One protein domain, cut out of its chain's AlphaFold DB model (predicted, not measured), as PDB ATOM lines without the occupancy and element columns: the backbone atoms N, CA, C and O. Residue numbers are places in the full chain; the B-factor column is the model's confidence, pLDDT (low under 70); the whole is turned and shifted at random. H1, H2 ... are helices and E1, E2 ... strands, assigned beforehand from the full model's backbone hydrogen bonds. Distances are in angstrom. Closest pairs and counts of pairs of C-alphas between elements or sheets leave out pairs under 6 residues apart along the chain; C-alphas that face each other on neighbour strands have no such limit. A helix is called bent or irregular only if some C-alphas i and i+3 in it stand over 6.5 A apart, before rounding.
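This is residues 51 to 256 of the 256 residues of an uncharacterized protein of Aspergillus ibericus CBS 121593 (UniProt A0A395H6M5). A twisted sheet of five strands has a long helix, H5, and a shorter one, H1, packed on one of its faces, making two layers. The short helices H3 and H4 only graze the sheet, H2 is off it, and the long unnamed stretch of residues 118 to 150 is tied to edge strand E2 by a short pairing. The 206 printed residues hold, in order, E1 H1 H2 H3 E2 H4 E3 E4 E5 H5, and the class is mixed, helices and strands. The antiparallel sheet runs E1 E5 E4 E3 E2. The whole is compact, with a radius of gyration of the C-alphas of 16.9 A and spans of 50 by 42 by 33 A.

E1, residues 59 to 68, is an edge strand beside E5, residues 209 to 221, with N 63 and O 216 2.9 A apart. H1, residues 78 to 91, is over E4, residues 194 to 206, and E3, residues 180 to 187, at a height over the sheet of 8.8 A; its closest C-alphas to E3 are Asp 78 and Ala 180, 6.3 A. H2, residues 96 to 108, is irregular, with C-alphas 100 and 103 7.2 A apart; it is close to but not clearly touching H1, at Phe 90 and Thr 96, whose C-alphas are 7.9 A apart. H3, residues 111 to 117, only grazes the sheet with residues 111 to 114. E2, residues 151 to 156, is the other edge strand; N 154 and O 183 of E3 are 2.9 A apart. Residues 146 to 147 pair antiparallel with residues 151 to 152 of E2. H4, residues 161 to 167, is only just on the sheet, with 5 pairs of C-alphas within 10 A, and only grazes it. E3, E4 and E5 form a meander, each strand the antiparallel neighbour of the one before, in two hairpins; N 184 and O 197 are 2.8 A apart, as are N 200 and O 215. E4 bends by 52 degrees at residue 203. H5, residues 232 to 254, is over E1 and E5 on the same face as H1, at a height of 9.3 A, and runs along the strands. With residues 245 to 253 alone it touches H1, opposite ways at a steep tilt of 55 degrees; the closest C-alphas, of Gly 88 and Gly 249, are 4.0 A apart. Every O i to N i+4 pair is within hydrogen-bond range in H1, H3, H4 and H5, and 5 of 9 in H2.

E1 begins at C-alpha 59 (266.674, 190.696, 208.446) and is 30.8 A long. E4 is 36.5 A, E5 38.5 A and H5 33.1 A, ending at C-alpha 254 (250.564, 212.560, 220.597).

The C-alphas farthest apart, of Arg 107 and Gly 208, are 51.4 A apart. The printed part has no cut; the links H3 to E2 and H4 to E3 are long. The model's pLDDT is under 70 at residues 120 to 126 and 256.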
ATOM      1  N   LEU A  51     260.293 181.551 217.199       87.19
ATOM      2  CA  LEU A  51     259.947 181.638 215.783       87.19
ATOM      3  C   LEU A  51     261.085 181.177 214.859       87.19
ATOM      4  O   LEU A  51     260.810 180.649 213.775       87.19
ATOM      5  N   ASN A  52     262.337 181.323 215.299       87.62
ATOM      6  CA  ASN A  52     263.558 180.932 214.595       87.62
ATOM      7  C   ASN A  52     264.442 180.009 215.469       87.62
ATOM      8  O   ASN A  52     265.552 180.379 215.853       87.62
ATOM      9  N   PRO A  53     264.001 178.770 215.756       83.25
ATOM     10  CA  PRO A  53     264.675 177.872 216.706       83.25
ATOM     11  C   PRO A  53     266.057 177.389 216.250       83.25
ATOM     12  O   PRO A  53     266.804 176.812 217.034       83.25
ATOM     13  N   ARG A  54     266.399 177.584 214.971       85.50
ATOM     14  CA  ARG A  54     267.707 177.226 214.408       85.50
ATOM     15  C   ARG A  54     268.720 178.366 214.474       85.50
ATOM     16  O   ARG A  54     269.821 178.181 213.971       85.50
ATOM     17  N   ASP A  55     268.329 179.514 215.032       84.75
ATOM     18  CA  ASP A  55     269.158 180.720 215.109       84.75
ATOM     19  C   ASP A  55     269.752 181.103 213.739       84.75
ATOM     20  O   ASP A  55     270.918 181.459 213.596       84.75
ATOM     21  N   GLY A  56     268.942 180.943 212.682       86.12
ATOM     22  CA  GLY A  56     269.339 181.334 211.331       86.12
ATOM     23  C   GLY A  56     269.435 182.859 211.203       86.12
ATOM     24  O   GLY A  56     268.877 183.567 212.044       86.12
ATOM     25  N   PRO A  57     270.071 183.383 210.142       89.25
ATOM     26  CA  PRO A  57     270.144 184.821 209.921       89.25
ATOM     27  C   PRO A  57     268.758 185.476 209.906       89.25
ATOM     28  O   PRO A  57     267.755 184.868 209.512       89.25
ATOM     29  N   VAL A  58     268.723 186.729 210.354       90.94
ATOM     30  CA  VAL A  58     267.518 187.552 210.413       90.94
ATOM     31  C   VAL A  58     267.748 188.855 209.653       90.94
ATOM     32  O   VAL A  58     268.844 189.412 209.683       90.94
ATOM     33  N   ASP A  59     266.714 189.333 208.967       91.62
ATOM     34  CA  ASP A  59     266.674 190.696 208.446       91.62
ATOM     35  C   ASP A  59     266.153 191.607 209.561       91.62
ATOM     36  O   ASP A  59     265.118 191.311 210.170       91.62
ATOM     37  N   GLU A  60     266.849 192.711 209.815       94.25
ATOM     38  CA  GLU A  60     266.592 193.576 210.962       94.25
ATOM     39  C   GLU A  60     266.407 195.040 210.561       94.25
ATOM     40  O   GLU A  60     267.004 195.525 209.596       94.25
ATOM     41  N   GLU A  61     265.614 195.762 211.344       95.25
ATOM     42  CA  GLU A  61     265.497 197.210 211.256       95.25
ATOM     43  C   GLU A  61     264.927 197.807 212.545       95.25
ATOM     44  O   GLU A  61     264.269 197.124 213.336       95.25
ATOM     45  N   SER A  62     265.136 199.106 212.747       96.56
ATOM     46  CA  SER A  62     264.466 199.844 213.814       96.56
ATOM     47  C   SER A  62     264.204 201.303 213.460       96.56
ATOM     48  O   SER A  62     264.943 201.931 212.697       96.56
ATOM     49  N   TYR A  63     263.145 201.835 214.063       95.44
ATOM     50  CA  TYR A  63     262.725 203.231 214.010       95.44
ATOM     51  C   TYR A  63     262.699 203.777 215.420       95.44
ATOM     52  O   TYR A  63     262.139 203.126 216.299       95.44
ATOM     53  N   SER A  64     263.249 204.963 215.654       96.00
ATOM     54  CA  SER A  64     263.137 205.599 216.962       96.00
ATOM     55  C   SER A  64     262.818 207.079 216.869       96.00
ATOM     56  O   SER A  64     263.234 207.767 215.942       96.00
ATOM     57  N   LEU A  65     262.063 207.574 217.843       95.06
ATOM     58  CA  LEU A  65     261.716 208.981 217.968       95.06
ATOM     59  C   LEU A  65     261.866 209.400 219.424       95.06
ATOM     60  O   LEU A  65     261.435 208.692 220.333       95.06
ATOM     61  N   ARG A  66     262.475 210.566 219.637       94.75
ATOM     62  CA  ARG A  66     262.573 211.197 220.954       94.75
ATOM     63  C   ARG A  66     261.520 212.287 221.045       94.75
ATOM     64  O   ARG A  66     261.546 213.219 220.245       94.75
ATOM     65  N   ILE A  67     260.631 212.167 222.021       93.19
ATOM     66  CA  ILE A  67     259.550 213.114 222.274       93.19
ATOM     67  C   ILE A  67     259.819 213.780 223.624       93.19
ATOM     68  O   ILE A  67     259.995 213.071 224.620       93.19
ATOM     69  N   PRO A  68     259.880 215.117 223.695       93.50
ATOM     70  CA  PRO A  68     259.908 215.826 224.967       93.50
ATOM     71  C   PRO A  68     258.716 215.442 225.843       93.50
ATOM     72  O   PRO A  68     257.577 215.467 225.386       93.50
ATOM     73  N   THR A  69     258.944 215.151 227.123       93.69
ATOM     74  CA  THR A  69     257.862 214.748 228.040       93.69
ATOM     75  C   THR A  69     256.783 215.832 228.171       93.69
ATOM     76  O   THR A  69     255.620 215.515 228.388       93.69
ATOM     77  N   ARG A  70     257.134 217.110 227.954       92.19
ATOM     78  CA  ARG A  70     256.186 218.242 227.902       92.19
ATOM     79  C   ARG A  70     255.188 218.186 226.736       92.19
ATOM     80  O   ARG A  70     254.192 218.897 226.767       92.19
ATOM     81  N   GLU A  71     255.482 217.405 225.697       91.69
ATOM     82  CA  GLU A  71     254.608 217.185 224.534       91.69
ATOM     83  C   GLU A  71     253.717 215.946 224.713       91.69
ATOM     84  O   GLU A  71     252.882 215.657 223.861       91.69
ATOM     85  N   LEU A  72     253.884 215.219 225.821       93.25
ATOM     86  CA  LEU A  72     253.083 214.057 226.177       93.25
ATOM     87  C   LEU A  72     252.041 214.414 227.249       93.25
ATOM     88  O   LEU A  72     252.228 215.378 227.999       93.25
ATOM     89  N   PRO A  73     250.955 213.627 227.373       92.12
ATOM     90  CA  PRO A  73     250.016 213.774 228.477       92.12
ATOM     91  C   PRO A  73     250.725 213.723 229.837       92.12
ATOM     92  O   PRO A  73     251.598 212.885 230.080       92.12
ATOM     93  N   ALA A  74     250.344 214.630 230.736       91.12
ATOM     94  CA  ALA A  74     250.943 214.709 232.061       91.12
ATOM     95  C   ALA A  74     250.728 213.399 232.834       91.12
ATOM     96  O   ALA A  74     249.602 212.927 232.966       91.12
ATOM     97  N   GLY A  75     251.813 212.825 233.362       91.56
ATOM     98  CA  GLY A  75     251.761 211.585 234.139       91.56
ATOM     99  C   GLY A  75     251.602 210.302 233.317       91.56
ATOM    100  O   GLY A  75     251.406 209.251 233.920       91.56
ATOM    101  N   ILE A  76     251.715 210.361 231.981       95.75
ATOM    102  CA  ILE A  76     251.601 209.173 231.124       95.75
ATOM    103  C   ILE A  76     252.594 208.082 231.549       95.75
ATOM    104  O   ILE A  76     253.792 208.342 231.732       95.75
ATOM    105  N   THR A  77     252.096 206.858 231.706       96.81
ATOM    106  CA  THR A  77     252.908 205.702 232.106       96.81
ATOM    107  C   THR A  77     253.558 205.028 230.897       96.81
ATOM    108  O   THR A  77     253.161 205.246 229.751       96.81
ATOM    109  N   ASP A  78     254.572 204.195 231.132       97.69
ATOM    110  CA  ASP A  78     255.216 203.448 230.043       97.69
ATOM    111  C   ASP A  78     254.282 202.391 229.438       97.69
ATOM    112  O   ASP A  78     254.313 202.162 228.232       97.69
ATOM    113  N   GLU A  79     253.416 201.779 230.254       97.75
ATOM    114  CA  GLU A  79     252.379 200.870 229.761       97.75
ATOM    115  C   GLU A  79     251.375 201.604 228.871       97.75
ATOM    116  O   GLU A  79     251.084 201.133 227.774       97.75
ATOM    117  N   GLU A  80     250.909 202.779 229.293       97.75
ATOM    118  CA  GLU A  80     249.987 203.589 228.500       97.75
ATOM    119  C   GLU A  80     250.625 204.017 227.168       97.75
ATOM    120  O   GLU A  80     249.989 203.937 226.118       97.75
ATOM    121  N   LEU A  81     251.911 204.389 227.166       97.81
ATOM    122  CA  LEU A  81     252.654 204.660 225.929       97.81
ATOM    123  C   LEU A  81     252.661 203.446 224.989       97.81
ATOM    124  O   LEU A  81     252.383 203.594 223.799       97.81
ATOM    125  N   LEU A  82     252.944 202.247 225.507       98.25
ATOM    126  CA  LEU A  82     252.954 201.008 224.723       98.25
ATOM    127  C   LEU A  82     251.552 200.609 224.236       98.25
ATOM    128  O   LEU A  82     251.411 200.112 223.114       98.25
ATOM    129  N   ALA A  83     250.518 200.826 225.049       97.75
ATOM    130  CA  ALA A  83     249.126 200.538 224.723       97.75
ATOM    131  C   ALA A  83     248.608 201.465 223.618       97.75
ATOM    132  O   ALA A  83     248.132 200.983 222.586       97.75
ATOM    133  N   ARG A  84     248.809 202.784 223.761       97.56
ATOM    134  CA  ARG A  84     248.536 203.770 222.703       97.56
ATOM    135  C   ARG A  84     249.318 203.448 221.436       97.56
ATOM    136  O   ARG A  84     248.724 203.396 220.365       97.56
ATOM    137  N   PHE A  85     250.613 203.147 221.541       97.06
ATOM    138  CA  PHE A  85     251.410 202.773 220.373       97.06
ATOM    139  C   PHE A  85     250.840 201.537 219.668       97.06
ATOM    140  O   PHE A  85     250.652 201.552 218.455       97.06
ATOM    141  N   THR A  86     250.520 200.479 220.421       97.06
ATOM    142  CA  THR A  86     249.913 199.243 219.902       97.06
ATOM    143  C   THR A  86     248.605 199.546 219.175       97.06
ATOM    144  O   THR A  86     248.391 199.088 218.050       97.06
ATOM    145  N   LYS A  87     247.728 200.328 219.811       96.19
ATOM    146  CA  LYS A  87     246.442 200.725 219.245       96.19
ATOM    147  C   LYS A  87     246.614 201.550 217.976       96.19
ATOM    148  O   LYS A  87     245.913 201.285 217.007       96.19
ATOM    149  N   GLY A  88     247.552 202.491 217.949       94.88
ATOM    150  CA  GLY A  88     247.858 203.291 216.767       94.88
ATOM    151  C   GLY A  88     248.426 202.441 215.637       94.88
ATOM    152  O   GLY A  88     247.856 202.404 214.552       94.88
ATOM    153  N   ALA A  89     249.489 201.681 215.901       94.12
ATOM    154  CA  ALA A  89     250.174 200.878 214.893       94.12
ATOM    155  C   ALA A  89     249.244 199.842 214.243       94.12
ATOM    156  O   ALA A  89     249.206 199.735 213.022       94.12
ATOM    157  N   PHE A  90     248.450 199.105 215.028       94.06
ATOM    158  CA  PHE A  90     247.582 198.053 214.485       94.06
ATOM    159  C   PHE A  90     246.130 198.493 214.244       94.06
ATOM    160  O   PHE A  90     245.390 197.833 213.513       94.06
ATOM    161  N   GLY A  91     245.689 199.595 214.845       91.06
ATOM    162  CA  GLY A  91     244.358 200.171 214.638       91.06
ATOM    163  C   GLY A  91     244.312 201.296 213.611       91.06
ATOM    164  O   GLY A  91     243.223 201.666 213.166       91.06
ATOM    165  N   GLY A  92     245.475 201.791 213.199       89.19
ATOM    166  CA  GLY A  92     245.637 202.871 212.244       89.19
ATOM    167  C   GLY A  92     245.185 202.537 210.823       89.19
ATOM    168  O   GLY A  92     244.782 201.412 210.481       89.19
ATOM    169  N   TRP A  93     245.247 203.563 209.978       86.06
ATOM    170  CA  TRP A  93     244.865 203.462 208.573       86.06
ATOM    171  C   TRP A  93     245.835 202.575 207.800       86.06
ATOM    172  O   TRP A  93     245.391 201.813 206.941       86.06
ATOM    173  N   ILE A  94     247.121 202.612 208.151       86.88
ATOM    174  CA  ILE A  94     248.161 201.867 207.441       86.88
ATOM    175  C   ILE A  94     247.971 200.355 207.585       86.88
ATOM    176  O   ILE A  94     248.086 199.659 206.588       86.88
ATOM    177  N   PHE A  95     247.577 199.865 208.766       87.44
ATOM    178  CA  PHE A  95     247.306 198.439 209.015       87.44
ATOM    179  C   PHE A  95     245.886 198.001 208.595       87.44
ATOM    180  O   PHE A  95     245.459 196.869 208.827       87.44
ATOM    181  N   THR A  96     245.077 198.904 208.029       84.25
ATOM    182  CA  THR A  96     243.703 198.571 207.615       84.25
ATOM    183  C   THR A  96     243.657 197.472 206.547       84.25
ATOM    184  O   THR A  96     242.890 196.528 206.739       84.25
ATOM    185  N   PRO A  97     244.447 197.511 205.456       80.88
ATOM    186  CA  PRO A  97     244.419 196.463 204.433       80.88
ATOM    187  C   PRO A  97     244.668 195.064 205.011       80.88
ATOM    188  O   PRO A  97     243.924 194.128 204.718       80.88
ATOM    189  N   GLU A  98     245.656 194.939 205.894       82.12
ATOM    190  CA  GLU A  98     246.037 193.718 206.597       82.12
ATOM    191  C   GLU A  98     244.880 193.202 207.446       82.12
ATOM    192  O   GLU A  98     244.558 192.018 207.368       82.12
ATOM    193  N   ARG A  99     244.184 194.076 208.187       85.00
ATOM    194  CA  ARG A  99     242.994 193.690 208.971       85.00
ATOM    195  C   ARG A  99     241.863 193.153 208.110       85.00
ATOM    196  O   ARG A  99     241.187 192.214 208.521       85.00
ATOM    197  N   TRP A 100     241.659 193.719 206.925       81.19
ATOM    198  CA  TRP A 100     240.613 193.264 206.008       81.19
ATOM    199  C   TRP A 100     240.913 191.877 205.431       81.19
ATOM    200  O   TRP A 100     239.998 191.067 205.281       81.19
ATOM    201  N   ILE A 101     242.182 191.578 205.139       84.38
ATOM    202  CA  ILE A 101     242.587 190.263 204.620       84.38
ATOM    203  C   ILE A 101     242.917 189.251 205.722       84.38
ATOM    204  O   ILE A 101     242.997 188.056 205.432       84.38
ATOM    205  N   ALA A 102     243.076 189.690 206.976       82.69
ATOM    206  CA  ALA A 102     243.457 188.852 208.110       82.69
ATOM    207  C   ALA A 102     242.597 187.580 208.253       82.69
ATOM    208  O   ALA A 102     243.176 186.495 208.349       82.69
ATOM    209  N   PRO A 103     241.251 187.628 208.142       82.88
ATOM    210  CA  PRO A 103     240.421 186.421 208.210       82.88
ATOM    211  C   PRO A 103     240.702 185.397 207.099       82.88
ATOM    212  O   PRO A 103     240.429 184.206 207.279       82.88
ATOM    213  N   LEU A 104     241.246 185.836 205.958       81.88
ATOM    214  CA  LEU A 104     241.616 184.977 204.831       81.88
ATOM    215  C   LEU A 104     243.008 184.368 205.030       81.88
ATOM    216  O   LEU A 104     243.205 183.180 204.770       81.88
ATOM    217  N   ILE A 105     243.963 185.164 205.519       83.88
ATOM    218  CA  ILE A 105     245.361 184.742 205.672       83.88
ATOM    219  C   ILE A 105     245.663 184.084 207.025       83.88
ATOM    220  O   ILE A 105     246.691 183.426 207.144       83.88
ATOM    221  N   GLN A 106     244.768 184.160 208.019       81.75
ATOM    222  CA  GLN A 106     244.946 183.499 209.324       81.75
ATOM    223  C   GLN A 106     245.186 181.987 209.196       81.75
ATOM    224  O   GLN A 106     245.908 181.394 209.988       81.75
ATOM    225  N   ARG A 107     244.637 181.340 208.154       82.38
ATOM    226  CA  ARG A 107     244.866 179.909 207.886       82.38
ATOM    227  C   ARG A 107     246.321 179.605 207.544       82.38
ATOM    228  O   ARG A 107     246.764 178.472 207.718       82.38
ATOM    229  N   CYS A 108     247.045 180.610 207.059       85.12
ATOM    230  CA  CYS A 108     248.469 180.545 206.787       85.12
ATOM    231  C   CYS A 108     249.310 180.818 208.037       85.12
ATOM    232  O   CYS A 108     250.506 180.561 207.973       85.12
ATOM    233  N   ILE A 109     248.734 181.312 209.138       88.12
ATOM    234  CA  ILE A 109     249.430 181.536 210.410       88.12
ATOM    235  C   ILE A 109     249.536 180.220 211.179       88.12
ATOM    236  O   ILE A 109     248.618 179.397 211.202       88.12
ATOM    237  N   ASP A 110     250.694 180.006 211.788       86.38
ATOM    238  CA  ASP A 110     251.034 178.822 212.563       86.38
ATOM    239  C   ASP A 110     250.448 178.895 213.979       86.38
ATOM    240  O   ASP A 110     251.147 179.055 214.978       86.38
ATOM    241  N   ALA A 111     249.118 178.823 214.047       82.38
ATOM    242  CA  ALA A 111     248.386 178.815 215.308       82.38
ATOM    243  C   ALA A 111     248.708 177.575 216.166       82.38
ATOM    244  O   ALA A 111     248.605 177.643 217.386       82.38
ATOM    245  N   GLU A 112     249.127 176.468 215.544       83.19
ATOM    246  CA  GLU A 112     249.525 175.239 216.240       83.19
ATOM    247  C   GLU A 112     250.809 175.450 217.040       83.19
ATOM    248  O   GLU A 112     250.839 175.098 218.216       83.19
ATOM    249  N   LEU A 113     251.826 176.108 216.464       83.81
ATOM    250  CA  LEU A 113     253.012 176.518 217.222       83.81
ATOM    251  C   LEU A 113     252.625 177.370 218.434       83.81
ATOM    252  O   LEU A 113     253.066 177.091 219.543       83.81
ATOM    253  N   ILE A 114     251.808 178.406 218.218       80.44
ATOM    254  CA  ILE A 114     251.417 179.353 219.274       80.44
ATOM    255  C   ILE A 114     250.618 178.641 220.372       80.44
ATOM    256  O   ILE A 114     250.786 178.945 221.548       80.44
ATOM    257  N   SER A 115     249.764 177.685 220.009       81.38
ATOM    258  CA  SER A 115     249.018 176.886 220.977       81.38
ATOM    259  C   SER A 115     249.901 175.886 221.722       81.38
ATOM    260  O   SER A 115     249.612 175.601 222.876       81.38
ATOM    261  N   ALA A 116     250.940 175.341 221.086       82.38
ATOM    262  CA  ALA A 116     251.812 174.332 221.688       82.38
ATOM    263  C   ALA A 116     252.741 174.907 222.766       82.38
ATOM    264  O   ALA A 116     253.094 174.208 223.710       82.38
ATOM    265  N   ILE A 117     253.137 176.172 222.620       83.12
ATOM    266  CA  ILE A 117     254.022 176.872 223.567       83.12
ATOM    267  C   ILE A 117     253.262 177.555 224.712       83.12
ATOM    268  O   ILE A 117     253.868 177.940 225.709       83.12
ATOM    269  N   LYS A 118     251.950 177.757 224.549       81.12
ATOM    270  CA  LYS A 118     251.077 178.275 225.601       81.12
ATOM    271  C   LYS A 118     250.681 177.136 226.529       81.12
ATOM    272  O   LYS A 118     250.340 176.045 226.079       81.12
ATOM    273  N   THR A 119     250.670 177.390 227.830       71.50
ATOM    274  CA  THR A 119     250.111 176.433 228.794       71.50
ATOM    275  C   THR A 119     248.594 176.351 228.686       71.50
ATOM    276  O   THR A 119     247.916 177.337 228.405       71.50
ATOM    277  N   SER A 120     248.035 175.183 229.013       52.53
ATOM    278  CA  SER A 120     246.585 174.967 229.124       52.53
ATOM    279  C   SER A 120     245.909 175.782 230.238       52.53
ATOM    280  O   SER A 120     244.682 175.846 230.270       52.53
ATOM    281  N   SER A 121     246.685 176.381 231.153       46.22
ATOM    282  CA  SER A 121     246.201 177.294 232.199       46.22
ATOM    283  C   SER A 121     246.002 178.729 231.711       46.22
ATOM    284  O   SER A 121     245.262 179.480 232.343       46.22
ATOM    285  N   SER A 122     246.644 179.122 230.606       51.53
ATOM    286  CA  SER A 122     246.190 180.284 229.841       51.53
ATOM    287  C   SER A 122     244.895 179.879 229.150       51.53
ATOM    288  O   SER A 122     244.870 178.799 228.565       51.53
ATOM    289  N   ASP A 123     243.815 180.666 229.276       47.97
ATOM    290  CA  ASP A 123     242.501 180.285 228.743       47.97
ATOM    291  C   ASP A 123     242.664 179.881 227.266       47.97
ATOM    292  O   ASP A 123     242.897 180.759 226.416       47.97
ATOM    293  N   PRO A 124     242.582 178.568 226.951       48.16
ATOM    294  CA  PRO A 124     242.917 178.032 225.633       48.16
ATOM    295  C   PRO A 124     241.943 178.528 224.559       48.16
ATOM    296  O   PRO A 124     242.123 178.247 223.374       48.16
ATOM    297  N   SER A 125     240.919 179.280 224.970       52.38
ATOM    298  CA  SER A 125     239.882 179.844 224.132       52.38
ATOM    299  C   SER A 125     239.932 181.362 223.980       52.38
ATOM    300  O   SER A 125     239.034 181.872 223.316       52.38
ATOM    301  N   THR A 126     240.936 182.083 224.520       65.12
ATOM    302  CA  THR A 126     240.988 183.554 224.376       65.12
ATOM    303  C   THR A 126     240.950 183.908 222.888       65.12
ATOM    304  O   THR A 126     241.939 183.684 222.175       65.12
ATOM    305  N   PRO A 127     239.811 184.410 222.377       73.44
ATOM    306  CA  PRO A 127     239.648 184.580 220.951       73.44
ATOM    307  C   PRO A 127     240.565 185.714 220.494       73.44
ATOM    308  O   PRO A 127     240.827 186.644 221.266       73.44
ATOM    309  N   PRO A 128     241.046 185.686 219.239       85.12
ATOM    310  CA  PRO A 128     241.811 186.804 218.724       85.12
ATOM    311  C   PRO A 128     241.034 188.118 218.867       85.12
ATOM    312  O   PRO A 128     239.814 188.171 218.685       85.12
ATOM    313  N   ILE A 129     241.751 189.195 219.172       89.75
ATOM    314  CA  ILE A 129     241.187 190.537 219.252       89.75
ATOM    315  C   ILE A 129     240.937 191.017 217.823       89.75
ATOM    316  O   ILE A 129     241.869 191.351 217.093       89.75
ATOM    317  N   TRP A 130     239.669 191.028 217.418       88.06
ATOM    318  CA  TRP A 130     239.249 191.449 216.076       88.06
ATOM    319  C   TRP A 130     238.774 192.900 216.006       88.06
ATOM    320  O   TRP A 130     238.831 193.520 214.946       88.06
ATOM    321  N   LYS A 131     238.259 193.435 217.116       88.81
ATOM    322  CA  LYS A 131     237.678 194.780 217.169       88.81
ATOM    323  C   LYS A 131     238.724 195.784 217.631       88.81
ATOM    324  O   LYS A 131     239.406 195.550 218.622       88.81
ATOM    325  N   LEU A 132     238.794 196.926 216.949       87.75
ATOM    326  CA  LEU A 132     239.677 198.026 217.345       87.75
ATOM    327  C   LEU A 132     239.344 198.580 218.725       87.75
ATOM    328  O   LEU A 132     240.249 198.884 219.493       87.75
ATOM    329  N   ASP A 133     238.056 198.664 219.049       88.81
ATOM    330  CA  ASP A 133     237.590 199.202 220.330       88.81
ATOM    331  C   ASP A 133     237.999 198.321 221.517       88.81
ATOM    332  O   ASP A 133     237.980 198.770 222.657       88.81
ATOM    333  N   SER A 134     238.397 197.073 221.255       89.94
ATOM    334  CA  SER A 134     238.956 196.173 222.263       89.94
ATOM    335  C   SER A 134     240.431 196.453 222.567       89.94
ATOM    336  O   SER A 134     240.945 195.927 223.549       89.94
ATOM    337  N   LEU A 135     241.118 197.267 221.757       93.25
ATOM    338  CA  LEU A 135     242.448 197.776 222.083       93.25
ATOM    339  C   LEU A 135     242.298 199.002 222.988       93.25
ATOM    340  O   LEU A 135     241.784 200.050 222.573       93.25
ATOM    341  N   SER A 136     242.737 198.853 224.236       93.94
ATOM    342  CA  SER A 136     242.764 199.942 225.209       93.94
ATOM    343  C   SER A 136     243.848 200.964 224.859       93.94
ATOM    344  O   SER A 136     244.830 200.647 224.187       93.94
ATOM    345  N   ARG A 137     243.648 202.208 225.301       95.50
ATOM    346  CA  ARG A 137     244.691 203.242 225.288       95.50
ATOM    347  C   ARG A 137     245.565 203.166 226.536       95.50
ATOM    348  O   ARG A 137     246.699 203.609 226.484       95.50
ATOM    349  N   ASP A 138     245.058 202.580 227.613       96.00
ATOM    350  CA  ASP A 138     245.662 202.714 228.939       96.00
ATOM    351  C   ASP A 138     246.484 201.489 229.335       96.00
ATOM    352  O   ASP A 138     247.460 201.606 230.067       96.00
ATOM    353  N   ILE A 139     246.095 200.312 228.837       96.50
ATOM    354  CA  ILE A 139     246.695 199.025 229.198       96.50
ATOM    355  C   ILE A 139     246.944 198.168 227.965       96.50
ATOM    356  O   ILE A 139     246.186 198.213 226.988       96.50
ATOM    357  N   LEU A 140     248.005 197.365 228.009       96.38
ATOM    358  CA  LEU A 140     248.286 196.412 226.941       96.38
ATOM    359  C   LEU A 140     247.258 195.269 226.943       96.38
ATOM    360  O   LEU A 140     246.671 194.949 227.982       96.38
ATOM    361  N   PRO A 141     247.038 194.607 225.792       93.75
ATOM    362  CA  PRO A 141     246.332 193.335 225.773       93.75
ATOM    363  C   PRO A 141     246.978 192.334 226.747       93.75
ATOM    364  O   PRO A 141     248.199 192.357 226.910       93.75
ATOM    365  N   PRO A 142     246.205 191.412 227.346       92.31
ATOM    366  CA  PRO A 142     246.772 190.344 228.162       92.31
ATOM    367  C   PRO A 142     247.856 189.567 227.409       92.31
ATOM    368  O   PRO A 142     247.731 189.328 226.201       92.31
ATOM    369  N   LEU A 143     248.900 189.138 228.120       92.31
ATOM    370  CA  LEU A 143     249.972 188.326 227.549       92.31
ATOM    371  C   LEU A 143     249.393 187.081 226.854       92.31
ATOM    372  O   LEU A 143     248.490 186.423 227.368       92.31
ATOM    373  N   GLY A 144     249.884 186.777 225.654       90.56
ATOM    374  CA  GLY A 144     249.345 185.718 224.808       90.56
ATOM    375  C   GLY A 144     248.146 186.130 223.948       90.56
ATOM    376  O   GLY A 144     247.728 185.339 223.105       90.56
ATOM    377  N   SER A 145     247.604 187.341 224.069       91.69
ATOM    378  CA  SER A 145     246.540 187.808 223.169       91.69
ATOM    379  C   SER A 145     247.019 187.863 221.718       91.69
ATOM    380  O   SER A 145     248.135 188.304 221.441       91.69
ATOM    381  N   THR A 146     246.163 187.454 220.780       91.94
ATOM    382  CA  THR A 146     246.456 187.510 219.341       91.94
ATOM    383  C   THR A 146     245.666 188.630 218.678       91.94
ATOM    384  O   THR A 146     244.440 188.620 218.685       91.94
ATOM    385  N   LEU A 147     246.356 189.581 218.056       92.31
ATOM    386  CA  LEU A 147     245.764 190.687 217.314       92.31
ATOM    387  C   LEU A 147     245.377 190.229 215.909       92.31
ATOM    388  O   LEU A 147     246.223 189.753 215.146       92.31
ATOM    389  N   PHE A 148     244.089 190.357 215.578       89.94
ATOM    390  CA  PHE A 148     243.505 190.047 214.267       89.94
ATOM    391  C   PHE A 148     243.840 188.640 213.740       89.94
ATOM    392  O   PHE A 148     243.867 188.410 212.537       89.94
ATOM    393  N   GLY A 149     244.149 187.692 214.629       86.75
ATOM    394  CA  GLY A 149     244.573 186.340 214.252       86.75
ATOM    395  C   GLY A 149     245.965 186.253 213.603       86.75
ATOM    396  O   GLY A 149     246.302 185.201 213.065       86.75
ATOM    397  N   LEU A 150     246.764 187.329 213.630       88.38
ATOM    398  CA  LEU A 150     248.057 187.410 212.936       88.38
ATOM    399  C   LEU A 150     249.253 187.442 213.887       88.38
ATOM    400  O   LEU A 150     250.215 186.699 213.693       88.38
ATOM    401  N   LEU A 151     249.204 188.320 214.888       91.69
ATOM    402  CA  LEU A 151     250.345 188.656 215.738       91.69
ATOM    403  C   LEU A 151     249.984 188.421 217.198       91.69
ATOM    404  O   LEU A 151     249.016 188.989 217.692       91.69
ATOM    405  N   THR A 152     250.751 187.591 217.893       93.81
ATOM    406  CA  THR A 152     250.533 187.299 219.315       93.81
ATOM    407  C   THR A 152     251.461 188.140 220.172       93.81
ATOM    408  O   THR A 152     252.623 188.287 219.821       93.81
ATOM    409  N   LEU A 153     250.973 188.677 221.290       95.12
ATOM    410  CA  LEU A 153     251.819 189.300 222.309       95.12
ATOM    411  C   LEU A 153     252.575 188.199 223.062       95.12
ATOM    412  O   LEU A 153     251.983 187.477 223.865       95.12
ATOM    413  N   PHE A 154     253.859 188.036 222.760       94.06
ATOM    414  CA  PHE A 154     254.707 186.972 223.304       94.06
ATOM    415  C   PHE A 154     255.422 187.373 224.589       94.06
ATOM    416  O   PHE A 154     255.713 186.515 225.417       94.06
ATOM    417  N   ASP A 155     255.734 188.657 224.749       95.38
ATOM    418  CA  ASP A 155     256.443 189.147 225.924       95.38
ATOM    419  C   ASP A 155     256.154 190.635 226.151       95.38
ATOM    420  O   ASP A 155     255.900 191.393 225.211       95.38
ATOM    421  N   THR A 156     256.177 191.056 227.410       96.31
ATOM    422  CA  THR A 156     256.015 192.457 227.796       96.31
ATOM    423  C   THR A 156     256.609 192.722 229.174       96.31
ATOM    424  O   THR A 156     256.621 191.859 230.057       96.31
ATOM    425  N   SER A 157     257.083 193.948 229.385       96.06
ATOM    426  CA  SER A 157     257.559 194.420 230.687       96.06
ATOM    427  C   SER A 157     256.445 194.639 231.713       96.06
ATOM    428  O   SER A 157     256.752 194.778 232.891       96.06
ATOM    429  N   THR A 158     255.173 194.708 231.301       93.00
ATOM    430  CA  THR A 158     254.056 195.041 232.209       93.00
ATOM    431  C   THR A 158     253.560 193.844 233.021       93.00
ATOM    432  O   THR A 158     252.839 194.010 234.001       93.00
ATOM    433  N   CYS A 159     253.984 192.627 232.665       92.44
ATOM    434  CA  CYS A 159     253.658 191.412 233.405       92.44
ATOM    435  C   CYS A 159     254.772 190.990 234.377       92.44
ATOM    436  O   CYS A 159     255.966 191.221 234.145       92.44
ATOM    437  N   THR A 160     254.390 190.324 235.469       92.88
ATOM    438  CA  THR A 160     255.349 189.724 236.407       92.88
ATOM    439  C   THR A 160     256.068 188.537 235.763       92.88
ATOM    440  O   THR A 160     255.548 187.907 234.844       92.88
ATOM    441  N   GLU A 161     257.273 188.215 236.246       92.06
ATOM    442  CA  GLU A 161     258.023 187.051 235.748       92.06
ATOM    443  C   GLU A 161     257.243 185.746 235.972       92.06
ATOM    444  O   GLU A 161     257.144 184.928 235.064       92.06
ATOM    445  N   ASP A 162     256.596 185.599 237.133       92.38
ATOM    446  CA  ASP A 162     255.761 184.435 237.442       92.38
ATOM    447  C   ASP A 162     254.592 184.296 236.461       92.38
ATOM    448  O   ASP A 162     254.309 183.198 235.984       92.38
ATOM    449  N   HIS A 163     253.930 185.406 236.108       91.69
ATOM    450  CA  HIS A 163     252.849 185.372 235.126       91.69
ATOM    451  C   HIS A 163     253.376 185.018 233.733       91.69
ATOM    452  O   HIS A 163     252.798 184.164 233.058       91.69
ATOM    453  N   ARG A 164     254.500 185.614 233.327       93.19
ATOM    454  CA  ARG A 164     255.174 185.315 232.060       93.19
ATOM    455  C   ARG A 164     255.485 183.824 231.934       93.19
ATOM    456  O   ARG A 164     255.059 183.211 230.960       93.19
ATOM    457  N   ILE A 165     256.124 183.235 232.947       92.44
ATOM    458  CA  ILE A 165     256.440 181.799 233.008       92.44
ATOM    459  C   ILE A 165     255.160 180.956 233.041       92.44
ATOM    460  O   ILE A 165     255.106 179.894 232.426       92.44
ATOM    461  N   SER A 166     254.104 181.424 233.715       91.38
ATOM    462  CA  SER A 166     252.829 180.701 233.759       91.38
ATOM    463  C   SER A 166     252.186 180.563 232.377       91.38
ATOM    464  O   SER A 166     251.605 179.520 232.091       91.38
ATOM    465  N   VAL A 167     252.307 181.580 231.513       90.25
ATOM    466  CA  VAL A 167     251.749 181.587 230.149       90.25
ATOM    467  C   VAL A 167     252.700 180.910 229.162       90.25
ATOM    468  O   VAL A 167     252.259 180.126 228.321       90.25
ATOM    469  N   PHE A 168     254.000 181.182 229.293       92.06
ATOM    470  CA  PHE A 168     255.072 180.707 228.423       92.06
ATOM    471  C   PHE A 168     256.227 180.105 229.250       92.06
ATOM    472  O   PHE A 168     257.231 180.775 229.481       92.06
ATOM    473  N   PRO A 169     256.146 178.834 229.679       91.50
ATOM    474  CA  PRO A 169     257.141 178.215 230.565       91.50
ATOM    475  C   PRO A 169     258.568 178.241 230.018       91.50
ATOM    476  O   PRO A 169     259.527 178.431 230.767       91.50
ATOM    477  N   ASP A 170     258.706 178.131 228.695       90.81
ATOM    478  CA  ASP A 170     259.992 178.168 227.995       90.81
ATOM    479  C   ASP A 170     260.703 179.534 228.103       90.81
ATOM    480  O   ASP A 170     261.873 179.659 227.732       90.81
ATOM    481  N   SER A 171     260.040 180.571 228.634       92.31
ATOM    482  CA  SER A 171     260.628 181.897 228.836       92.31
ATOM    483  C   SER A 171     261.571 181.984 230.042       92.31
ATOM    484  O   SER A 171     262.334 182.946 230.134       92.31
ATOM    485  N   ILE A 172     261.541 181.009 230.962       90.75
ATOM    486  CA  ILE A 172     262.203 181.054 232.284       90.75
ATOM    487  C   ILE A 172     263.712 181.353 232.240       90.75
ATOM    488  O   ILE A 172     264.260 181.968 233.151       90.75
ATOM    489  N   HIS A 173     264.406 180.941 231.178       88.62
ATOM    490  CA  HIS A 173     265.857 181.125 231.036       88.62
ATOM    491  C   HIS A 173     266.238 182.269 230.092       88.62
ATOM    492  O   HIS A 173     267.409 182.422 229.741       88.62
ATOM    493  N   ILE A 174     265.259 183.056 229.645       90.25
ATOM    494  CA  ILE A 174     265.467 184.102 228.649       90.25
ATOM    495  C   ILE A 174     265.253 185.460 229.320       90.25
ATOM    496  O   ILE A 174     264.108 185.824 229.613       90.25
ATOM    497  N   PRO A 175     266.339 186.215 229.573       89.12
ATOM    498  CA  PRO A 175     266.258 187.472 230.302       89.12
ATOM    499  C   PRO A 175     265.463 188.514 229.516       89.12
ATOM    500  O   PRO A 175     265.538 188.580 228.285       89.12
ATOM    501  N   ARG A 176     264.730 189.354 230.249       91.56
ATOM    502  CA  ARG A 176     264.057 190.532 229.699       91.56
ATOM    503  C   ARG A 176     265.001 191.737 229.691       91.56
ATOM    504  O   ARG A 176     265.884 191.831 230.548       91.56
ATOM    505  N   PRO A 177     264.845 192.659 228.731       92.00
ATOM    506  CA  PRO A 177     265.553 193.928 228.783       92.00
ATOM    507  C   PRO A 177     265.122 194.755 230.004       92.00
ATOM    508  O   PRO A 177     263.999 194.637 230.486       92.00
ATOM    509  N   ASN A 178     266.012 195.634 230.468       91.31
ATOM    510  CA  ASN A 178     265.745 196.563 231.572       91.31
ATOM    511  C   ASN A 178     265.132 197.885 231.072       91.31
ATOM    512  O   ASN A 178     265.652 198.968 231.331       91.31
ATOM    513  N   PHE A 179     264.080 197.787 230.266       94.75
ATOM    514  CA  PHE A 179     263.284 198.916 229.784       94.75
ATOM    515  C   PHE A 179     261.851 198.450 229.538       94.75
ATOM    516  O   PHE A 179     261.592 197.247 229.500       94.75
ATOM    517  N   ALA A 180     260.917 199.384 229.376       97.44
ATOM    518  CA  ALA A 180     259.536 199.027 229.103       97.44
ATOM    519  C   ALA A 180     259.369 198.589 227.640       97.44
ATOM    520  O   ALA A 180     259.892 199.234 226.730       97.44
ATOM    521  N   PHE A 181     258.667 197.479 227.402       98.06
ATOM    522  CA  PHE A 181     258.471 196.942 226.058       98.06
ATOM    523  C   PHE A 181     257.201 196.096 225.899       98.06
ATOM    524  O   PHE A 181     256.660 195.543 226.860       98.06
ATOM    525  N   ALA A 182     256.772 195.943 224.648       98.00
ATOM    526  CA  ALA A 182     255.772 194.975 224.207       98.00
ATOM    527  C   ALA A 182     256.262 194.302 222.919       98.00
ATOM    528  O   ALA A 182     256.655 194.991 221.979       98.00
ATOM    529  N   GLU A 183     256.262 192.970 222.875       97.50
ATOM    530  CA  GLU A 183     256.770 192.203 221.740       97.50
ATOM    531  C   GLU A 183     255.681 191.319 221.122       97.50
ATOM    532  O   GLU A 183     255.223 190.338 221.714       97.50
ATOM    533  N   TYR A 184     255.278 191.678 219.906       96.38
ATOM    534  CA  TYR A 184     254.293 190.973 219.099       96.38
ATOM    535  C   TYR A 184     254.983 190.149 218.028       96.38
ATOM    536  O   TYR A 184     255.807 190.667 217.283       96.38
ATOM    537  N   ALA A 185     254.619 188.884 217.888       94.38
ATOM    538  CA  ALA A 185     255.304 188.007 216.956       94.38
ATOM    539  C   ALA A 185     254.349 187.022 216.276       94.38
ATOM    540  O   ALA A 185     253.262 186.716 216.776       94.38
ATOM    541  N   GLY A 186     254.748 186.534 215.104       91.38
ATOM    542  CA  GLY A 186     253.953 185.603 214.312       91.38
ATOM    543  C   GLY A 186     254.794 184.823 213.309       91.38
ATOM    544  O   GLY A 186     255.852 185.268 212.861       91.38
ATOM    545  N   ARG A 187     254.310 183.635 212.939       90.19
ATOM    546  CA  ARG A 187     254.926 182.773 211.924       90.19
ATOM    547  C   ARG A 187     253.867 182.168 211.022       90.19
ATOM    548  O   ARG A 187     252.753 181.887 211.446       90.19
ATOM    549  N   THR A 188     254.237 181.940 209.771       87.88
ATOM    550  CA  THR A 188     253.413 181.220 208.797       87.88
ATOM    551  C   THR A 188     253.620 179.699 208.881       87.88
ATOM    552  O   THR A 188     254.739 179.242 209.100       87.88
ATOM    553  N   LYS A 189     252.578 178.890 208.640       85.38
ATOM    554  CA  LYS A 189     252.617 177.408 208.671       85.38
ATOM    555  C   LYS A 189     253.670 176.806 207.746       85.38
ATOM    556  O   LYS A 189     254.276 175.789 208.055       85.38
ATOM    557  N   SER A 190     253.910 177.442 206.598       77.50
ATOM    558  CA  SER A 190     254.943 177.019 205.648       77.50
ATOM    559  C   SER A 190     256.364 177.314 206.133       77.50
ATOM    560  O   SER A 190     257.315 176.979 205.429       77.50
ATOM    561  N   GLN A 191     256.508 177.982 207.282       76.62
ATOM    562  CA  GLN A 191     257.762 178.503 207.820       76.62
ATOM    563  C   GLN A 191     258.484 179.449 206.847       76.62
ATOM    564  O   GLN A 191     259.685 179.669 206.972       76.62
ATOM    565  N   GLY A 192     257.767 179.999 205.862       78.12
ATOM    566  CA  GLY A 192     258.332 180.910 204.866       78.12
ATOM    567  C   GLY A 192     258.553 182.325 205.398       78.12
ATOM    568  O   GLY A 192     259.340 183.074 204.829       78.12
ATOM    569  N   LEU A 193     257.867 182.676 206.486       85.19
ATOM    570  CA  LEU A 193     257.990 183.960 207.165       85.19
ATOM    571  C   LEU A 193     257.738 183.791 208.663       85.19
ATOM    572  O   LEU A 193     256.701 183.248 209.057       85.19
ATOM    573  N   ALA A 194     258.677 184.289 209.456       90.69
ATOM    574  CA  ALA A 194     258.568 184.549 210.883       90.69
ATOM    575  C   ALA A 194     258.970 186.005 211.131       90.69
ATOM    576  O   ALA A 194     259.979 186.450 210.581       90.69
ATOM    577  N   ALA A 195     258.200 186.733 211.932       92.69
ATOM    578  CA  ALA A 195     258.477 188.128 212.249       92.69
ATOM    579  C   ALA A 195     258.200 188.425 213.724       92.69
ATOM    580  O   ALA A 195     257.260 187.872 214.302       92.69
ATOM    581  N   SER A 196     259.007 189.313 214.305       95.19
ATOM    582  CA  SER A 196     258.786 189.879 215.637       95.19
ATOM    583  C   SER A 196     258.867 191.400 215.581       95.19
ATOM    584  O   SER A 196     259.727 191.974 214.912       95.19
ATOM    585  N   HIS A 197     257.920 192.041 216.246       96.75
ATOM    586  CA  HIS A 197     257.706 193.474 216.351       96.75
ATOM    587  C   HIS A 197     257.846 193.841 217.823       96.75
ATOM    588  O   HIS A 197     256.997 193.467 218.630       96.75
ATOM    589  N   ARG A 198     258.886 194.586 218.185       97.69
ATOM    590  CA  ARG A 198     259.093 195.040 219.559       97.69
ATOM    591  C   ARG A 198     258.944 196.548 219.645       97.69
ATOM    592  O   ARG A 198     259.674 197.286 218.987       97.69
ATOM    593  N   PHE A 199     258.021 196.987 220.485       98.12
ATOM    594  CA  PHE A 199     257.858 198.382 220.869       98.12
ATOM    595  C   PHE A 199     258.584 198.605 222.184       98.12
ATOM    596  O   PHE A 199     258.429 197.808 223.106       98.12
ATOM    597  N   GLU A 200     259.378 199.662 222.267       98.06
ATOM    598  CA  GLU A 200     260.223 199.960 223.420       98.06
ATOM    599  C   GLU A 200     260.020 201.402 223.863       98.06
ATOM    600  O   GLU A 200     259.897 202.309 223.036       98.06
ATOM    601  N   VAL A 201     260.040 201.603 225.176       98.06
ATOM    602  CA  VAL A 201     259.979 202.905 225.830       98.06
ATOM    603  C   VAL A 201     261.187 203.026 226.749       98.06
ATOM    604  O   VAL A 201     261.395 202.211 227.649       98.06
ATOM    605  N   THR A 202     261.981 204.072 226.541       96.88
ATOM    606  CA  THR A 202     263.060 204.463 227.454       96.88
ATOM    607  C   THR A 202     262.933 205.937 227.805       96.88
ATOM    608  O   THR A 202     262.789 206.771 226.911       96.88
ATOM    609  N   ARG A 203     263.012 206.272 229.095       95.31
ATOM    610  CA  ARG A 203     263.039 207.660 229.580       95.31
ATOM    611  C   ARG A 203     264.482 208.128 229.715       95.31
ATOM    612  O   ARG A 203     265.310 207.431 230.292       95.31
ATOM    613  N   GLU A 204     264.781 209.294 229.162       94.44
ATOM    614  CA  GLU A 204     266.121 209.868 229.093       94.44
ATOM    615  C   GLU A 204     266.066 211.331 229.548       94.44
ATOM    616  O   GLU A 204     265.218 212.087 229.083       94.44
ATOM    617  N   TYR A 205     267.001 211.750 230.400       92.38
ATOM    618  CA  TYR A 205     267.242 213.169 230.664       92.38
ATOM    619  C   TYR A 205     268.457 213.611 229.854       92.38
ATOM    620  O   TYR A 205     269.573 213.136 230.092       92.38
ATOM    621  N   LYS A 206     268.250 214.479 228.860       85.81
ATOM    622  CA  LYS A 206     269.319 214.926 227.962       85.81
ATOM    623  C   LYS A 206     269.147 216.399 227.615       85.81
ATOM    624  O   LYS A 206     268.037 216.858 227.383       85.81
ATOM    625  N   ASP A 207     270.258 217.131 227.574       87.44
ATOM    626  CA  ASP A 207     270.295 218.556 227.213       87.44
ATOM    627  C   ASP A 207     269.385 219.440 228.095       87.44
ATOM    628  O   ASP A 207     268.865 220.459 227.651       87.44
ATOM    629  N   GLY A 208     269.195 219.049 229.363       90.06
ATOM    630  CA  GLY A 208     268.343 219.769 230.317       90.06
ATOM    631  C   GLY A 208     266.839 219.512 230.165       90.06
ATOM    632  O   GLY A 208     266.047 220.224 230.777       90.06
ATOM    633  N   GLU A 209     266.434 218.529 229.356       94.00
ATOM    634  CA  GLU A 209     265.032 218.210 229.071       94.00
ATOM    635  C   GLU A 209     264.758 216.706 229.253       94.00
ATOM    636  O   GLU A 209     265.513 215.854 228.773       94.00
ATOM    637  N   ASP A 210     263.650 216.374 229.925       95.38
ATOM    638  CA  ASP A 210     263.132 215.005 229.988       95.38
ATOM    639  C   ASP A 210     262.533 214.602 228.640       95.38
ATOM    640  O   ASP A 210     261.662 215.288 228.090       95.38
ATOM    641  N   ARG A 211     262.963 213.453 228.124       95.69
ATOM    642  CA  ARG A 211     262.501 212.894 226.856       95.69
ATOM    643  C   ARG A 211     262.123 211.434 227.012       95.69
ATOM    644  O   ARG A 211     262.778 210.659 227.705       95.69
ATOM    645  N   VAL A 212     261.091 211.043 226.287       96.19
ATOM    646  CA  VAL A 212     260.746 209.646 226.064       96.19
ATOM    647  C   VAL A 212     261.256 209.259 224.685       96.19
ATOM    648  O   VAL A 212     260.915 209.894 223.687       96.19
ATOM    649  N   ARG A 213     262.079 208.216 224.615       96.62
ATOM    650  CA  ARG A 213     262.461 207.585 223.358       96.62
ATOM    651  C   ARG A 213     261.580 206.365 223.130       96.62
ATOM    652  O   ARG A 213     261.604 205.424 223.921       96.62
ATOM    653  N   LEU A 214     260.823 206.415 222.043       97.19
ATOM    654  CA  LEU A 214     260.019 205.313 221.535       97.19
ATOM    655  C   LEU A 214     260.789 204.638 220.413       97.19
ATOM    656  O   LEU A 214     261.225 205.327 219.490       97.19
ATOM    657  N   THR A 215     260.924 203.319 220.476       97.81
ATOM    658  CA  THR A 215     261.580 202.539 219.425       97.81
ATOM    659  C   THR A 215     260.663 201.426 218.944       97.81
ATOM    660  O   THR A 215     260.135 200.664 219.748       97.81
ATOM    661  N   PHE A 216     260.495 201.303 217.630       97.56
ATOM    662  CA  PHE A 216     259.901 200.134 216.996       97.56
ATOM    663  C   PHE A 216     261.001 199.346 216.300       97.56
ATOM    664  O   PHE A 216     261.557 199.769 215.290       97.56
ATOM    665  N   SER A 217     261.328 198.210 216.895       97.31
ATOM    666  CA  SER A 217     262.361 197.283 216.467       97.31
ATOM    667  C   SER A 217     261.727 196.081 215.788       97.31
ATOM    668  O   SER A 217     260.667 195.600 216.200       97.31
ATOM    669  N   HIS A 218     262.382 195.578 214.753       95.44
ATOM    670  CA  HIS A 218     261.825 194.552 213.903       95.44
ATOM    671  C   HIS A 218     262.860 193.506 213.504       95.44
ATOM    672  O   HIS A 218     263.998 193.836 213.178       95.44
ATOM    673  N   ILE A 219     262.438 192.242 213.515       94.31
ATOM    674  CA  ILE A 219     263.219 191.119 213.000       94.31
ATOM    675  C   ILE A 219     262.346 190.242 212.106       94.31
ATOM    676  O   ILE A 219     261.173 189.996 212.400       94.31
ATOM    677  N   ARG A 220     262.933 189.724 211.029       92.25
ATOM    678  CA  ARG A 220     262.320 188.739 210.129       92.25
ATOM    679  C   ARG A 220     263.264 187.596 209.867       92.25
ATOM    680  O   ARG A 220     264.463 187.788 209.739       92.25
ATOM    681  N   SER A 221     262.700 186.421 209.660       90.81
ATOM    682  CA  SER A 221     263.431 185.295 209.099       90.81
ATOM    683  C   SER A 221     262.557 184.487 208.158       90.81
ATOM    684  O   SER A 221     261.323 184.544 208.189       90.81
ATOM    685  N   ASN A 222     263.225 183.671 207.350       89.69
ATOM    686  CA  ASN A 222     262.620 182.557 206.643       89.69
ATOM    687  C   ASN A 222     263.163 181.240 207.229       89.69
ATOM    688  O   ASN A 222     264.159 180.703 206.717       89.69
ATOM    689  N   PRO A 223     262.550 180.712 208.312       83.62
ATOM    690  CA  PRO A 223     263.023 179.490 208.957       83.62
ATOM    691  C   PRO A 223     263.093 178.289 208.004       83.62
ATOM    692  O   PRO A 223     264.014 177.475 208.113       83.62
ATOM    693  N   ARG A 224     262.190 178.204 207.013       84.19
ATOM    694  CA  ARG A 224     262.174 177.135 206.000       84.19
ATOM    695  C   ARG A 224     263.478 177.065 205.212       84.19
ATOM    696  O   ARG A 224     263.948 175.974 204.903       84.19
ATOM    697  N   THR A 225     264.062 178.212 204.877       81.62
ATOM    698  CA  THR A 225     265.320 178.281 204.117       81.62
ATOM    699  C   THR A 225     266.555 178.443 205.000       81.62
ATOM    700  O   THR A 225     267.622 178.763 204.481       81.62
ATOM    701  N   GLY A 226     266.428 178.244 206.316       79.00
ATOM    702  CA  GLY A 226     267.526 178.425 207.267       79.00
ATOM    703  C   GLY A 226     267.901 179.889 207.497       79.00
ATOM    704  O   GLY A 226     269.069 180.178 207.706       79.00
ATOM    705  N   GLY A 227     266.936 180.809 207.399       76.25
ATOM    706  CA  GLY A 227     267.158 182.238 207.645       76.25
ATOM    707  C   GLY A 227     267.750 183.009 206.466       76.25
ATOM    708  O   GLY A 227     268.211 184.127 206.645       76.25
ATOM    709  N   LYS A 228     267.749 182.455 205.243       75.56
ATOM    710  CA  LYS A 228     268.092 183.260 204.056       75.56
ATOM    711  C   LYS A 228     267.211 184.510 204.005       75.56
ATOM    712  O   LYS A 228     265.990 184.392 204.139       75.56
ATOM    713  N   SER A 229     267.849 185.657 203.771       72.19
ATOM    714  CA  SER A 229     267.168 186.941 203.640       72.19
ATOM    715  C   SER A 229     266.042 186.865 202.626       72.19
ATOM    716  O   SER A 229     266.144 186.213 201.575       72.19
ATOM    717  N   LEU A 230     264.951 187.540 202.960       80.25
ATOM    718  CA  LEU A 230     263.817 187.662 202.063       80.25
ATOM    719  C   LEU A 230     264.238 188.456 200.812       80.25
ATOM    720  O   LEU A 230     265.216 189.208 200.846       80.25
ATOM    721  N   PRO A 231     263.533 188.303 199.675       84.81
ATOM    722  CA  PRO A 231     263.851 189.060 198.467       84.81
ATOM    723  C   PRO A 231     263.954 190.563 198.763       84.81
ATOM    724  O   PRO A 231     263.075 191.121 199.416       84.81
ATOM    725  N   SER A 232     264.989 191.242 198.259       85.12
ATOM    726  CA  SER A 232     265.292 192.632 198.652       85.12
ATOM    727  C   SER A 232     264.134 193.609 198.427       85.12
ATOM    728  O   SER A 232     263.947 194.531 199.213       85.12
ATOM    729  N   TRP A 233     263.321 193.402 197.385       83.31
ATOM    730  CA  TRP A 233     262.134 194.228 197.135       83.31
ATOM    731  C   TRP A 233     261.088 194.102 198.255       83.31
ATOM    732  O   TRP A 233     260.439 195.089 198.597       83.31
ATOM    733  N   PHE A 234     260.946 192.911 198.848       83.44
ATOM    734  CA  PHE A 234     260.041 192.662 199.969       83.44
ATOM    735  C   PHE A 234     260.564 193.333 201.240       83.44
ATOM    736  O   PHE A 234     259.796 193.967 201.959       83.44
ATOM    737  N   VAL A 235     261.877 193.253 201.482       84.56
ATOM    738  CA  VAL A 235     262.533 193.934 202.609       84.56
ATOM    739  C   VAL A 235     262.309 195.445 202.528       84.56
ATOM    740  O   VAL A 235     261.873 196.042 203.509       84.56
ATOM    741  N   TRP A 236     262.521 196.052 201.356       83.69
ATOM    742  CA  TRP A 236     262.286 197.483 201.132       83.69
ATOM    743  C   TRP A 236     260.823 197.890 201.291       83.69
ATOM    744  O   TRP A 236     260.540 198.887 201.952       83.69
ATOM    745  N   PHE A 237     259.896 197.121 200.709       85.88
ATOM    746  CA  PHE A 237     258.465 197.349 200.903       85.88
ATOM    747  C   PHE A 237     258.119 197.351 202.393       85.88
ATOM    748  O   PHE A 237     257.474 198.279 202.875       85.88
ATOM    749  N   HIS A 238     258.597 196.347 203.125       87.44
ATOM    750  CA  HIS A 238     258.334 196.237 204.547       87.44
ATOM    751  C   HIS A 238     258.955 197.384 205.342       87.44
ATOM    752  O   HIS A 238     258.302 197.871 206.247       87.44
ATOM    753  N   VAL A 239     260.167 197.846 205.019       87.69
ATOM    754  CA  VAL A 239     260.773 199.017 205.682       87.69
ATOM    755  C   VAL A 239     259.886 200.255 205.513       87.69
ATOM    756  O   VAL A 239     259.535 200.919 206.482       87.69
ATOM    757  N   LEU A 240     259.426 200.539 204.294       85.06
ATOM    758  CA  LEU A 240     258.504 201.658 204.081       85.06
ATOM    759  C   LEU A 240     257.202 201.474 204.870       85.06
ATOM    760  O   LEU A 240     256.736 202.399 205.529       85.06
ATOM    761  N   TYR A 241     256.640 200.270 204.832       86.50
ATOM    762  CA  TYR A 241     255.407 199.932 205.526       86.50
ATOM    763  C   TYR A 241     255.534 200.031 207.057       86.50
ATOM    764  O   TYR A 241     254.693 200.649 207.703       86.50
ATOM    765  N   SER A 242     256.606 199.504 207.652       90.00
ATOM    766  CA  SER A 242     256.831 199.537 209.100       90.00
ATOM    767  C   SER A 242     257.141 200.941 209.612       90.00
ATOM    768  O   SER A 242     256.683 201.294 210.697       90.00
ATOM    769  N   GLY A 243     257.806 201.781 208.813       90.69
ATOM    770  CA  GLY A 243     257.941 203.209 209.110       90.69
ATOM    771  C   GLY A 243     256.590 203.939 209.146       90.69
ATOM    772  O   GLY A 243     256.368 204.791 210.002       90.69
ATOM    773  N   LEU A 244     255.648 203.573 208.270       89.19
ATOM    774  CA  LEU A 244     254.291 204.132 208.281       89.19
ATOM    775  C   LEU A 244     253.467 203.637 209.482       89.19
ATOM    776  O   LEU A 244     252.766 204.433 210.104       89.19
ATOM    777  N   LEU A 245     253.600 202.360 209.862       92.00
ATOM    778  CA  LEU A 245     253.001 201.824 211.094       92.00
ATOM    779  C   LEU A 245     253.552 202.513 212.346       92.00
ATOM    780  O   LEU A 245     252.790 202.834 213.256       92.00
ATOM    781  N   PHE A 246     254.865 202.768 212.383       93.69
ATOM    782  CA  PHE A 246     255.486 203.539 213.456       93.69
ATOM    783  C   PHE A 246     254.827 204.907 213.589       93.69
ATOM    784  O   PHE A 246     254.461 205.325 214.685       93.69
ATOM    785  N   ALA A 247     254.632 205.575 212.455       91.31
ATOM    786  CA  ALA A 247     254.028 206.888 212.402       91.31
ATOM    787  C   ALA A 247     252.588 206.884 212.952       91.31
ATOM    788  O   ALA A 247     252.246 207.753 213.759       91.31
ATOM    789  N   ASP A 248     251.770 205.886 212.594       92.19
ATOM    790  CA  ASP A 248     250.427 205.689 213.165       92.19
ATOM    791  C   ASP A 248     250.469 205.445 214.687       92.19
ATOM    792  O   ASP A 248     249.664 206.019 215.424       92.19
ATOM    793  N   GLY A 249     251.447 204.677 215.175       94.44
ATOM    794  CA  GLY A 249     251.689 204.485 216.609       94.44
ATOM    795  C   GLY A 249     252.012 205.790 217.348       94.44
ATOM    796  O   GLY A 249     251.404 206.089 218.375       94.44
ATOM    797  N   ILE A 250     252.919 206.612 216.808       94.31
ATOM    798  CA  ILE A 250     253.265 207.919 217.395       94.31
ATOM    799  C   ILE A 250     252.068 208.873 217.381       94.31
ATOM    800  O   ILE A 250     251.850 209.615 218.341       94.31
ATOM    801  N   LYS A 251     251.265 208.856 216.316       91.81
ATOM    802  CA  LYS A 251     250.079 209.709 216.212       91.81
ATOM    803  C   LYS A 251     249.071 209.432 217.330       91.81
ATOM    804  O   LYS A 251     248.561 210.386 217.915       91.81
ATOM    805  N   GLU A 252     248.823 208.162 217.646       93.81
ATOM    806  CA  GLU A 252     247.929 207.767 218.746       93.81
ATOM    807  C   GLU A 252     248.467 208.206 220.119       93.81
ATOM    808  O   GLU A 252     247.691 208.522 221.019       93.81
ATOM    809  N   ILE A 253     249.791 208.298 220.283       94.00
ATOM    810  CA  ILE A 253     250.409 208.833 221.505       94.00
ATOM    811  C   ILE A 253     250.197 210.347 221.623       94.00
ATOM    812  O   ILE A 253     249.825 210.822 222.696       94.00
ATOM    813  N   MET A 254     250.452 211.096 220.546       88.56
ATOM    814  CA  MET A 254     250.564 212.560 220.597       88.56
ATOM    815  C   MET A 254     249.241 213.317 220.428       88.56
ATOM    816  O   MET A 254     249.090 214.397 220.991       88.56
ATOM    817  N   TYR A 255     248.301 212.812 219.624       80.31
ATOM    818  CA  TYR A 255     247.187 213.624 219.106       80.31
ATOM    819  C   TYR A 255     245.800 213.166 219.559       80.31
ATOM    820  O   TYR A 255     244.877 213.105 218.743       80.31
ATOM    821  N   THR A 256     245.630 212.859 220.847       59.88
ATOM    822  CA  THR A 256     244.332 212.415 221.381       59.88
ATOM    823  C   THR A 256     244.004 212.908 222.782       59.88
ATOM    824  O   THR A 256     244.688 212.494 223.749       59.88
TER     825      THR A 256